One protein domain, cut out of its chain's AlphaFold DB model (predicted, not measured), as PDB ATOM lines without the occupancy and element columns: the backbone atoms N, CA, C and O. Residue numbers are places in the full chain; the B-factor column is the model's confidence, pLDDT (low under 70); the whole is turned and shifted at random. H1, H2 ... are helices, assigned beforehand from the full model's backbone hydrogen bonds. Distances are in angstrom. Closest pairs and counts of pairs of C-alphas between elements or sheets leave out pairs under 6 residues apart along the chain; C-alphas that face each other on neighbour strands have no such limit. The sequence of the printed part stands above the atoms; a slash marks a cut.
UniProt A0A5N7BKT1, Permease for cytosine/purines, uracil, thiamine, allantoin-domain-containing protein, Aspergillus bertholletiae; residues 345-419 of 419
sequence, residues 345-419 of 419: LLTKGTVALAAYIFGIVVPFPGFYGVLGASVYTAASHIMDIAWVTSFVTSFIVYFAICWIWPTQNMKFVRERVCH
ATOM      1  N   LEU A 345      68.195-124.339  -1.480       48.34
ATOM      2  CA  LEU A 345      68.520-123.376  -0.418       48.34
ATOM      3  C   LEU A 345      69.326-123.890   0.778       48.34
ATOM      4  O   LEU A 345      68.754-124.590   1.610       48.34
ATOM      5  N   LEU A 346      70.542-123.346   0.961       46.25
ATOM      6  CA  LEU A 346      71.234-123.105   2.248       46.25
ATOM      7  C   LEU A 346      70.533-123.781   3.437       46.25
ATOM      8  O   LEU A 346      69.804-123.145   4.211       46.25
ATOM      9  N   THR A 347      70.636-125.106   3.511       47.78
ATOM     10  CA  THR A 347      69.994-125.860   4.578       47.78
ATOM     11  C   THR A 347      70.892-125.775   5.798       47.78
ATOM     12  O   THR A 347      72.102-125.591   5.705       47.78
ATOM     13  N   LYS A 348      70.299-125.843   6.991       51.69
ATOM     14  CA  LYS A 348      71.077-125.889   8.230       51.69
ATOM     15  C   LYS A 348      72.027-127.087   8.143       51.69
ATOM     16  O   LYS A 348      71.544-128.220   8.127       51.69
ATOM     17  N   GLY A 349      73.338-126.839   8.104       54.25
ATOM     18  CA  GLY A 349      74.333-127.856   7.739       54.25
ATOM     19  C   GLY A 349      74.373-129.117   8.621       54.25
ATOM     20  O   GLY A 349      74.951-130.142   8.276       54.25
ATOM     21  N   THR A 350      73.683-129.103   9.760       58.28
ATOM     22  CA  THR A 350      73.529-130.265  10.641       58.28
ATOM     23  C   THR A 350      72.638-131.371  10.049       58.28
ATOM     24  O   THR A 350      72.811-132.538  10.397       58.28
ATOM     25  N   VAL A 351      71.690-131.043   9.158       65.00
ATOM     26  CA  VAL A 351      70.763-132.031   8.562       65.00
ATOM     27  C   VAL A 351      71.479-132.928   7.552       65.00
ATOM     28  O   VAL A 351      71.330-134.150   7.598       65.00
ATOM     29  N   ALA A 352      72.299-132.337   6.682       65.56
ATOM     30  CA  ALA A 352      73.079-133.091   5.707       65.56
ATOM     31  C   ALA A 352      74.165-133.946   6.382       65.56
ATOM     32  O   ALA A 352      74.386-135.082   5.969       65.56
ATOM     33  N   LEU A 353      74.768-133.458   7.477       66.25
ATOM     34  CA  LEU A 353      75.713-134.238   8.281       66.25
ATOM     35  C   LEU A 353      75.075-135.503   8.880       66.25
ATOM     36  O   LEU A 353      75.684-136.570   8.854       66.25
ATOM     37  N   ALA A 354      73.848-135.409   9.398       69.06
ATOM     38  CA  ALA A 354      73.149-136.577   9.930       69.06
ATOM     39  C   ALA A 354      72.862-137.605   8.824       69.06
ATOM     40  O   ALA A 354      73.205-138.775   8.980       69.06
ATOM     41  N   ALA A 355      72.303-137.166   7.690       73.00
ATOM     42  CA  ALA A 355      72.050-138.034   6.538       73.00
ATOM     43  C   ALA A 355      73.325-138.742   6.050       73.00
ATOM     44  O   ALA A 355      73.302-139.946   5.805       73.00
ATOM     45  N   TYR A 356      74.444-138.015   6.021       72.06
ATOM     46  CA  TYR A 356      75.765-138.538   5.686       72.06
ATOM     47  C   TYR A 356      76.235-139.663   6.608       72.06
ATOM     48  O   TYR A 356      76.643-140.723   6.132       72.06
ATOM     49  N   ILE A 357      76.125-139.473   7.924       73.56
ATOM     50  CA  ILE A 357      76.524-140.496   8.898       73.56
ATOM     51  C   ILE A 357      75.694-141.770   8.702       73.56
ATOM     52  O   ILE A 357      76.254-142.863   8.658       73.56
ATOM     53  N   PHE A 358      74.375-141.649   8.522       77.38
ATOM     54  CA  PHE A 358      73.515-142.813   8.284       77.38
ATOM     55  C   PHE A 358      73.834-143.531   6.968       77.38
ATOM     56  O   PHE A 358      73.810-144.761   6.936       77.38
ATOM     57  N   GLY A 359      74.182-142.790   5.912       74.50
ATOM     58  CA  GLY A 359      74.645-143.362   4.648       74.50
ATOM     59  C   GLY A 359      75.891-144.228   4.803       74.50
ATOM     60  O   GLY A 359      75.949-145.313   4.237       74.50
ATOM     61  N   ILE A 360      76.854-143.789   5.617       74.00
ATOM     62  CA  ILE A 360      78.113-144.509   5.865       74.00
ATOM     63  C   ILE A 360      77.925-145.758   6.728       74.00
ATOM     64  O   ILE A 360      78.620-146.757   6.532       74.00
ATOM     65  N   VAL A 361      77.004-145.717   7.692       81.00
ATOM     66  CA  VAL A 361      76.806-146.811   8.655       81.00
ATOM     67  C   VAL A 361      76.383-148.114   7.969       81.00
ATOM     68  O   VAL A 361      76.792-149.187   8.405       81.00
ATOM     69  N   VAL A 362      75.609-148.038   6.884       83.00
ATOM     70  CA  VAL A 362      75.070-149.217   6.184       83.00
ATOM     71  C   VAL A 362      76.157-150.095   5.536       83.00
ATOM     72  O   VAL A 362      76.165-151.296   5.812       83.00
ATOM     73  N   PRO A 363      77.096-149.569   4.725       81.44
ATOM     74  CA  PRO A 363      78.189-150.367   4.158       81.44
ATOM     75  C   PRO A 363      79.320-150.686   5.147       81.44
ATOM     76  O   PRO A 363      80.169-151.530   4.854       81.44
ATOM     77  N   PHE A 364      79.345-150.055   6.326       81.19
ATOM     78  CA  PHE A 364      80.445-150.180   7.288       81.19
ATOM     79  C   PHE A 364      80.782-151.628   7.711       81.19
ATOM     80  O   PHE A 364      81.967-151.965   7.759       81.19
ATOM     81  N   PRO A 365      79.809-152.535   7.950       85.12
ATOM     82  CA  PRO A 365      80.115-153.936   8.245       85.12
ATOM     83  C   PRO A 365      80.838-154.652   7.097       85.12
ATOM     84  O   PRO A 365      81.705-155.484   7.341       85.12
ATOM     85  N   GLY A 366      80.514-154.325   5.844       80.75
ATOM     86  CA  GLY A 366      81.195-154.880   4.675       80.75
ATOM     87  C   GLY A 366      82.615-154.339   4.509       80.75
ATOM     88  O   GLY A 366      83.528-155.085   4.155       80.75
ATOM     89  N   PHE A 367      82.827-153.068   4.865       76.56
ATOM     90  CA  PHE A 367      84.153-152.450   4.879       76.56
ATOM     91  C   PHE A 367      85.123-153.138   5.854       76.56
ATOM     92  O   PHE A 367      86.282-153.361   5.499       76.56
ATOM     93  N   TYR A 368      84.657-153.574   7.032       76.88
ATOM     94  CA  TYR A 368      85.470-154.403   7.938       76.88
ATOM     95  C   TYR A 368      86.002-155.673   7.256       76.88
ATOM     96  O   TYR A 368      87.145-156.072   7.491       76.88
ATOM     97  N   GLY A 369      85.208-156.270   6.361       76.06
ATOM     98  CA  GLY A 369      85.630-157.403   5.538       76.06
ATOM     99  C   GLY A 369      86.792-157.065   4.607       76.06
ATOM    100  O   GLY A 369      87.768-157.806   4.535       76.06
ATOM    101  N   VAL A 370      86.742-155.900   3.953       71.88
ATOM    102  CA  VAL A 370      87.821-155.405   3.074       71.88
ATOM    103  C   VAL A 370      89.129-155.191   3.851       71.88
ATOM    104  O   VAL A 370      90.229-155.423   3.331       71.88
ATOM    105  N   LEU A 371      89.036-154.792   5.122       70.94
ATOM    106  CA  LEU A 371      90.197-154.654   6.005       70.94
ATOM    107  C   LEU A 371      90.828-156.001   6.394       70.94
ATOM    108  O   LEU A 371      91.997-156.014   6.773       70.94
ATOM    109  N   GLY A 372      90.127-157.120   6.194       72.56
ATOM    110  CA  GLY A 372      90.613-158.478   6.458       72.56
ATOM    111  C   GLY A 372      89.920-159.176   7.630       72.56
ATOM    112  O   GLY A 372      90.335-160.271   8.004       72.56
ATOM    113  N   ALA A 373      88.880-158.575   8.216       81.75
ATOM    114  CA  ALA A 373      88.072-159.242   9.230       81.75
ATOM    115  C   ALA A 373      87.129-160.275   8.591       81.75
ATOM    116  O   ALA A 373      86.641-160.096   7.475       81.75
ATOM    117  N   SER A 374      86.816-161.347   9.317       85.31
ATOM    118  CA  SER A 374      85.776-162.289   8.899       85.31
ATOM    119  C   SER A 374      84.399-161.643   9.057       85.31
ATOM    120  O   SER A 374      83.976-161.355  10.178       85.31
ATOM    121  N   VAL A 375      83.689-161.436   7.950       88.06
ATOM    122  CA  VAL A 375      82.329-160.878   7.934       88.06
ATOM    123  C   VAL A 375      81.379-161.807   7.186       88.06
ATOM    124  O   VAL A 375      81.798-162.597   6.341       88.06
ATOM    125  N   TYR A 376      80.087-161.724   7.503       90.38
ATOM    126  CA  TYR A 376      79.057-162.479   6.793       90.38
ATOM    127  C   TYR A 376      79.016-162.093   5.310       90.38
ATOM    128  O   TYR A 376      79.146-160.916   4.974       90.38
ATOM    129  N   THR A 377      78.713-163.051   4.431       86.62
ATOM    130  CA  THR A 377      78.587-162.819   2.979       86.62
ATOM    131  C   THR A 377      77.600-161.697   2.647       86.62
ATOM    132  O   THR A 377      77.827-160.919   1.726       86.62
ATOM    133  N   ALA A 378      76.532-161.556   3.438       87.81
ATOM    134  CA  ALA A 378      75.576-160.461   3.296       87.81
ATOM    135  C   ALA A 378      76.228-159.078   3.481       87.81
ATOM    136  O   ALA A 378      75.911-158.155   2.740       87.81
ATOM    137  N   ALA A 379      77.169-158.934   4.420       85.94
ATOM    138  CA  ALA A 379      77.886-157.679   4.639       85.94
ATOM    139  C   ALA A 379      78.820-157.352   3.462       85.94
ATOM    140  O   ALA A 379      78.872-156.204   3.030       85.94
ATOM    141  N   SER A 380      79.498-158.357   2.897       83.62
ATOM    142  CA  SER A 380      80.302-158.191   1.677       83.62
ATOM    143  C   SER A 380      79.443-157.740   0.494       83.62
ATOM    144  O   SER A 380      79.786-156.777  -0.182       83.62
ATOM    145  N   HIS A 381      78.274-158.349   0.310       88.31
ATOM    146  CA  HIS A 381      77.341-157.954  -0.743       88.31
ATOM    147  C   HIS A 381      76.766-156.550  -0.559       88.31
ATOM    148  O   HIS A 381      76.590-155.843  -1.544       88.31
ATOM    149  N   ILE A 382      76.525-156.105   0.678       86.75
ATOM    150  CA  ILE A 382      76.150-154.708   0.949       86.75
ATOM    151  C   ILE A 382      77.274-153.754   0.510       86.75
ATOM    152  O   ILE A 382      76.979-152.681  -0.014       86.75
ATOM    153  N   MET A 383      78.545-154.148   0.661       82.31
ATOM    154  CA  MET A 383      79.688-153.365   0.180       82.31
ATOM    155  C   MET A 383      79.754-153.296  -1.353       82.31
ATOM    156  O   MET A 383      80.053-152.236  -1.902       82.31
ATOM    157  N   ASP A 384      79.419-154.385  -2.052       83.88
ATOM    158  CA  ASP A 384      79.367-154.420  -3.524       83.88
ATOM    159  C   ASP A 384      78.340-153.422  -4.092       83.88
ATOM    160  O   ASP A 384      78.499-152.923  -5.203       83.88
ATOM    161  N   ILE A 385      77.301-153.093  -3.316       85.81
ATOM    162  CA  ILE A 385      76.279-152.084  -3.639       85.81
ATOM    163  C   ILE A 385      76.336-150.867  -2.702       85.81
ATOM    164  O   ILE A 385      75.319-150.196  -2.485       85.81
ATOM    165  N   ALA A 386      77.514-150.567  -2.141       80.50
ATOM    166  CA  ALA A 386      77.686-149.498  -1.155       80.50
ATOM    167  C   ALA A 386      77.183-148.147  -1.674       80.50
ATOM    168  O   ALA A 386      76.506-147.428  -0.944       80.50
ATOM    169  N   TRP A 387      77.443-147.820  -2.942       76.88
ATOM    170  CA  TRP A 387      76.976-146.567  -3.538       76.88
ATOM    171  C   TRP A 387      75.442-146.436  -3.542       76.88
ATOM    172  O   TRP A 387      74.921-145.383  -3.178       76.88
ATOM    173  N   VAL A 388      74.704-147.502  -3.893       81.94
ATOM    174  CA  VAL A 388      73.226-147.496  -3.917       81.94
ATOM    175  C   VAL A 388      72.689-147.383  -2.504       81.94
ATOM    176  O   VAL A 388      71.832-146.547  -2.221       81.94
ATOM    177  N   THR A 389      73.187-148.235  -1.611       82.00
ATOM    178  CA  THR A 389      72.690-148.323  -0.235       82.00
ATOM    179  C   THR A 389      72.951-147.031   0.528       82.00
ATOM    180  O   THR A 389      72.039-146.521   1.182       82.00
ATOM    181  N   SER A 390      74.135-146.438   0.370       79.81
ATOM    182  CA  SER A 390      74.481-145.150   0.978       79.81
ATOM    183  C   SER A 390      73.645-144.014   0.396       79.81
ATOM    184  O   SER A 390      73.118-143.199   1.155       79.81
ATOM    185  N   PHE A 391      73.471-143.966  -0.931       76.69
ATOM    186  CA  PHE A 391      72.661-142.943  -1.597       76.69
ATOM    187  C   PHE A 391      71.198-142.992  -1.142       76.69
ATOM    188  O   PHE A 391      70.664-141.987  -0.677       76.69
ATOM    189  N   VAL A 392      70.564-144.166  -1.214       81.19
ATOM    190  CA  VAL A 392      69.151-144.347  -0.853       81.19
ATOM    191  C   VAL A 392      68.926-144.063   0.630       81.19
ATOM    192  O   VAL A 392      68.007-143.322   0.975       81.19
ATOM    193  N   THR A 393      69.782-144.592   1.508       82.06
ATOM    194  CA  THR A 393      69.662-144.369   2.958       82.06
ATOM    195  C   THR A 393      69.782-142.887   3.289       82.06
ATOM    196  O   THR A 393      68.941-142.340   3.999       82.06
ATOM    197  N   SER A 394      70.779-142.209   2.721       77.25
ATOM    198  CA  SER A 394      70.984-140.782   2.969       77.25
ATOM    199  C   SER A 394      69.844-139.938   2.416       77.25
ATOM    200  O   SER A 394      69.397-139.020   3.095       77.25
ATOM    201  N   PHE A 395      69.330-140.258   1.224       76.31
ATOM    202  CA  PHE A 395      68.182-139.566   0.639       76.31
ATOM    203  C   PHE A 395      66.936-139.701   1.520       76.31
ATOM    204  O   PHE A 395      66.293-138.700   1.829       76.31
ATOM    205  N   ILE A 396      66.626-140.919   1.980       80.94
ATOM    206  CA  ILE A 396      65.482-141.181   2.865       80.94
ATOM    207  C   ILE A 396      65.642-140.429   4.186       80.94
ATOM    208  O   ILE A 396      64.704-139.769   4.630       80.94
ATOM    209  N   VAL A 397      66.824-140.493   4.805       79.56
ATOM    210  CA  VAL A 397      67.094-139.808   6.076       79.56
ATOM    211  C   VAL A 397      67.014-138.293   5.901       79.56
ATOM    212  O   VAL A 397      66.356-137.625   6.698       79.56
ATOM    213  N   TYR A 398      67.610-137.744   4.843       76.25
ATOM    214  CA  TYR A 398      67.543-136.316   4.536       76.25
ATOM    215  C   TYR A 398      66.099-135.862   4.318       76.25
ATOM    216  O   TYR A 398      65.659-134.884   4.924       76.25
ATOM    217  N   PHE A 399      65.338-136.595   3.501       74.19
ATOM    218  CA  PHE A 399      63.936-136.294   3.232       74.19
ATOM    219  C   PHE A 399      63.090-136.377   4.507       74.19
ATOM    220  O   PHE A 399      62.320-135.462   4.784       74.19
ATOM    221  N   ALA A 400      63.269-137.418   5.323       78.25
ATOM    222  CA  ALA A 400      62.552-137.580   6.584       78.25
ATOM    223  C   ALA A 400      62.866-136.447   7.575       78.25
ATOM    224  O   ALA A 400      61.949-135.888   8.176       78.25
ATOM    225  N   ILE A 401      64.138-136.058   7.718       75.06
ATOM    226  CA  ILE A 401      64.530-134.945   8.596       75.06
ATOM    227  C   ILE A 401      63.936-133.628   8.085       75.06
ATOM    228  O   ILE A 401      63.382-132.873   8.882       75.06
ATOM    229  N   CYS A 402      63.990-133.370   6.774       72.50
ATOM    230  CA  CYS A 402      63.403-132.174   6.166       72.50
ATOM    231  C   CYS A 402      61.870-132.145   6.274       72.50
ATOM    232  O   CYS A 402      61.290-131.077   6.461       72.50
ATOM    233  N   TRP A 403      61.210-133.304   6.195       70.25
ATOM    234  CA  TRP A 403      59.760-133.429   6.349       70.25
ATOM    235  C   TRP A 403      59.311-133.153   7.786       70.25
ATOM    236  O   TRP A 403      58.347-132.423   8.012       70.25
ATOM    237  N   ILE A 404      60.019-133.716   8.769       76.25
ATOM    238  CA  ILE A 404      59.689-133.554  10.191       76.25
ATOM    239  C   ILE A 404      60.091-132.151  10.686       76.25
ATOM    240  O   ILE A 404      59.382-131.551  11.498       76.25
ATOM    241  N   TRP A 405      61.207-131.605  10.192       69.38
ATOM    242  CA  TRP A 405      61.765-130.316  10.611       69.38
ATOM    243  C   TRP A 405      62.199-129.458   9.411       69.38
ATOM    244  O   TRP A 405      63.397-129.319   9.149       69.38
ATOM    245  N   PRO A 406      61.248-128.821   8.701       65.19
ATOM    246  CA  PRO A 406      61.564-127.988   7.545       65.19
ATOM    247  C   PRO A 406      62.439-126.792   7.939       65.19
ATOM    248  O   PRO A 406      62.210-126.127   8.960       65.19
ATOM    249  N   THR A 407      63.444-126.502   7.112       64.50
ATOM    250  CA  THR A 407      64.343-125.356   7.303       64.50
ATOM    251  C   THR A 407      63.598-124.032   7.114       64.50
ATOM    252  O   THR A 407      62.539-123.983   6.490       64.50
ATOM    253  N   GLN A 408      64.141-122.932   7.651       60.25
ATOM    254  CA  GLN A 408      63.537-121.598   7.488       60.25
ATOM    255  C   GLN A 408      63.370-121.232   6.005       60.25
ATOM    256  O   GLN A 408      62.332-120.725   5.599       60.25
ATOM    257  N   ASN A 409      64.347-121.605   5.178       58.09
ATOM    258  CA  ASN A 409      64.299-121.397   3.736       58.09
ATOM    259  C   ASN A 409      63.227-122.251   3.036       58.09
ATOM    260  O   ASN A 409      62.536-121.759   2.148       58.09
ATOM    261  N   MET A 410      63.024-123.506   3.459       57.88
ATOM    262  CA  MET A 410      61.923-124.336   2.950       57.88
ATOM    263  C   MET A 410      60.554-123.754   3.309       57.88
ATOM    264  O   MET A 410      59.638-123.817   2.492       57.88
ATOM    265  N   LYS A 411      60.412-123.164   4.503       63.88
ATOM    266  CA  LYS A 411      59.186-122.450   4.891       63.88
ATOM    267  C   LYS A 411      58.953-121.234   3.993       63.88
ATOM    268  O   LYS A 411      57.868-121.105   3.442       63.88
ATOM    269  N   PHE A 412      59.998-120.443   3.749       60.81
ATOM    270  CA  PHE A 412      59.942-119.262   2.884       60.81
ATOM    271  C   PHE A 412      59.550-119.583   1.430       60.81
ATOM    272  O   PHE A 412      58.738-118.882   0.831       60.81
ATOM    273  N   VAL A 413      60.083-120.664   0.848       57.12
ATOM    274  CA  VAL A 413      59.668-121.112  -0.496       57.12
ATOM    275  C   VAL A 413      58.237-121.621  -0.498       57.12
ATOM    276  O   VAL A 413      57.482-121.301  -1.411       57.12
ATOM    277  N   ARG A 414      57.843-122.392   0.519       60.56
ATOM    278  CA  ARG A 414      56.480-122.928   0.613       60.56
ATOM    279  C   ARG A 414      55.445-121.810   0.718       60.56
ATOM    280  O   ARG A 414      54.388-121.916   0.114       60.56
ATOM    281  N   GLU A 415      55.779-120.729   1.415       63.38
ATOM    282  CA  GLU A 415      54.957-119.518   1.485       63.38
ATOM    283  C   GLU A 415      54.848-118.813   0.123       63.38
ATOM    284  O   GLU A 415      53.754-118.413  -0.257       63.38
ATOM    285  N   ARG A 416      55.934-118.721  -0.657       56.72
ATOM    286  CA  ARG A 416      55.915-118.081  -1.990       56.72
ATOM    287  C   ARG A 416      55.276-118.905  -3.107       56.72
ATOM    288  O   ARG A 416      54.897-118.322  -4.108       56.72
ATOM    289  N   VAL A 417      55.229-120.231  -2.983       52.88
ATOM    290  CA  VAL A 417      54.618-121.127  -3.987       52.88
ATOM    291  C   VAL A 417      53.123-121.347  -3.711       52.88
ATOM    292  O   VAL A 417      52.382-121.742  -4.605       52.88
ATOM    293  N   CYS A 418      52.666-121.104  -2.477       46.47
ATOM    294  CA  CYS A 418      51.252-121.170  -2.098       46.47
ATOM    295  C   CYS A 418      50.489-119.838  -2.271       46.47
ATOM    296  O   CYS A 418      49.286-119.807  -2.008       46.47
ATOM    297  N   HIS A 419      51.168-118.778  -2.716       39.59
ATOM    298  CA  HIS A 419      50.593-117.519  -3.198       39.59
ATOM    299  C   HIS A 419      50.809-117.412  -4.705       39.59
ATOM    300  O   HIS A 419      49.915-116.838  -5.367       39.59
TER     301      HIS A 419
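AT A GLANCE: This is residues 345 to 419 of the 419 residues of the protein "Permease for cytosine/purines, uracil, thiamine, allantoin-domain-containing protein" of Aspergillus bertholletiae (UniProt A0A5N7BKT1). The model is a long thin rod of helices: the chain runs out through H1 and H2, folds back at residues 372 to 376, and returns through H3 and H4. H1 and H4 lie side by side in the middle, H2 and H3 pack crosswise at one end, and H5 lies beyond H1 and H4 at the other end, touching no helix. The printed part has 75 residues with five named helices, H1 to H5 in order, and no named strand; the class is all helix. It is only just loose, close to extended, with a radius of gyration of the C-alphas of 16.8 A and spans of 57 by 18 by 16 A.

IN THESE COORDINATES: H1, residues 350 to 361, begins at C-alpha 350 (73.529, -130.265, 10.641) and is 17.0 A long. H2 is residues 364 to 371, 10.8 A, and H3 residues 377 to 384, 10.7 A. H4, residues 386 to 404, is the longest at 26.6 A. H5, residues 408 to 417, spans 14.5 A and ends at C-alpha 417 (54.618, -121.127, -3.987).

HOW THE PARTS SIT: H1 and H4 touch, closest at the C-alphas of Gly 359 and Ser 390, 4.1 A apart. They run opposite ways at a shallow tilt of 34 degrees, only just short of steep. H1 and H2 meet only through their link. H2 and H3 touch about perpendicular, at 90 degrees, closest at the C-alphas of Gly 366 and Ala 379, 4.3 A. H3 and H4 are close but not clearly touching, with the C-alphas of Ile 382 and Thr 389 at 7.4 A. H4 and H5 are apart. Every O i to N i+4 pair is within hydrogen-bond range in H1, H3, H4 and H5; in H2 3 of 4 are.

THE WHOLE: The C-alphas of Ser 374 and His 419, the two farthest apart, are 58.2 A from each other. The printed part has no cut, and the four links between helices are tight. Mean pLDDT of the printed part is 72.3; residues 345 to 354 and 405 to 419 are under 70.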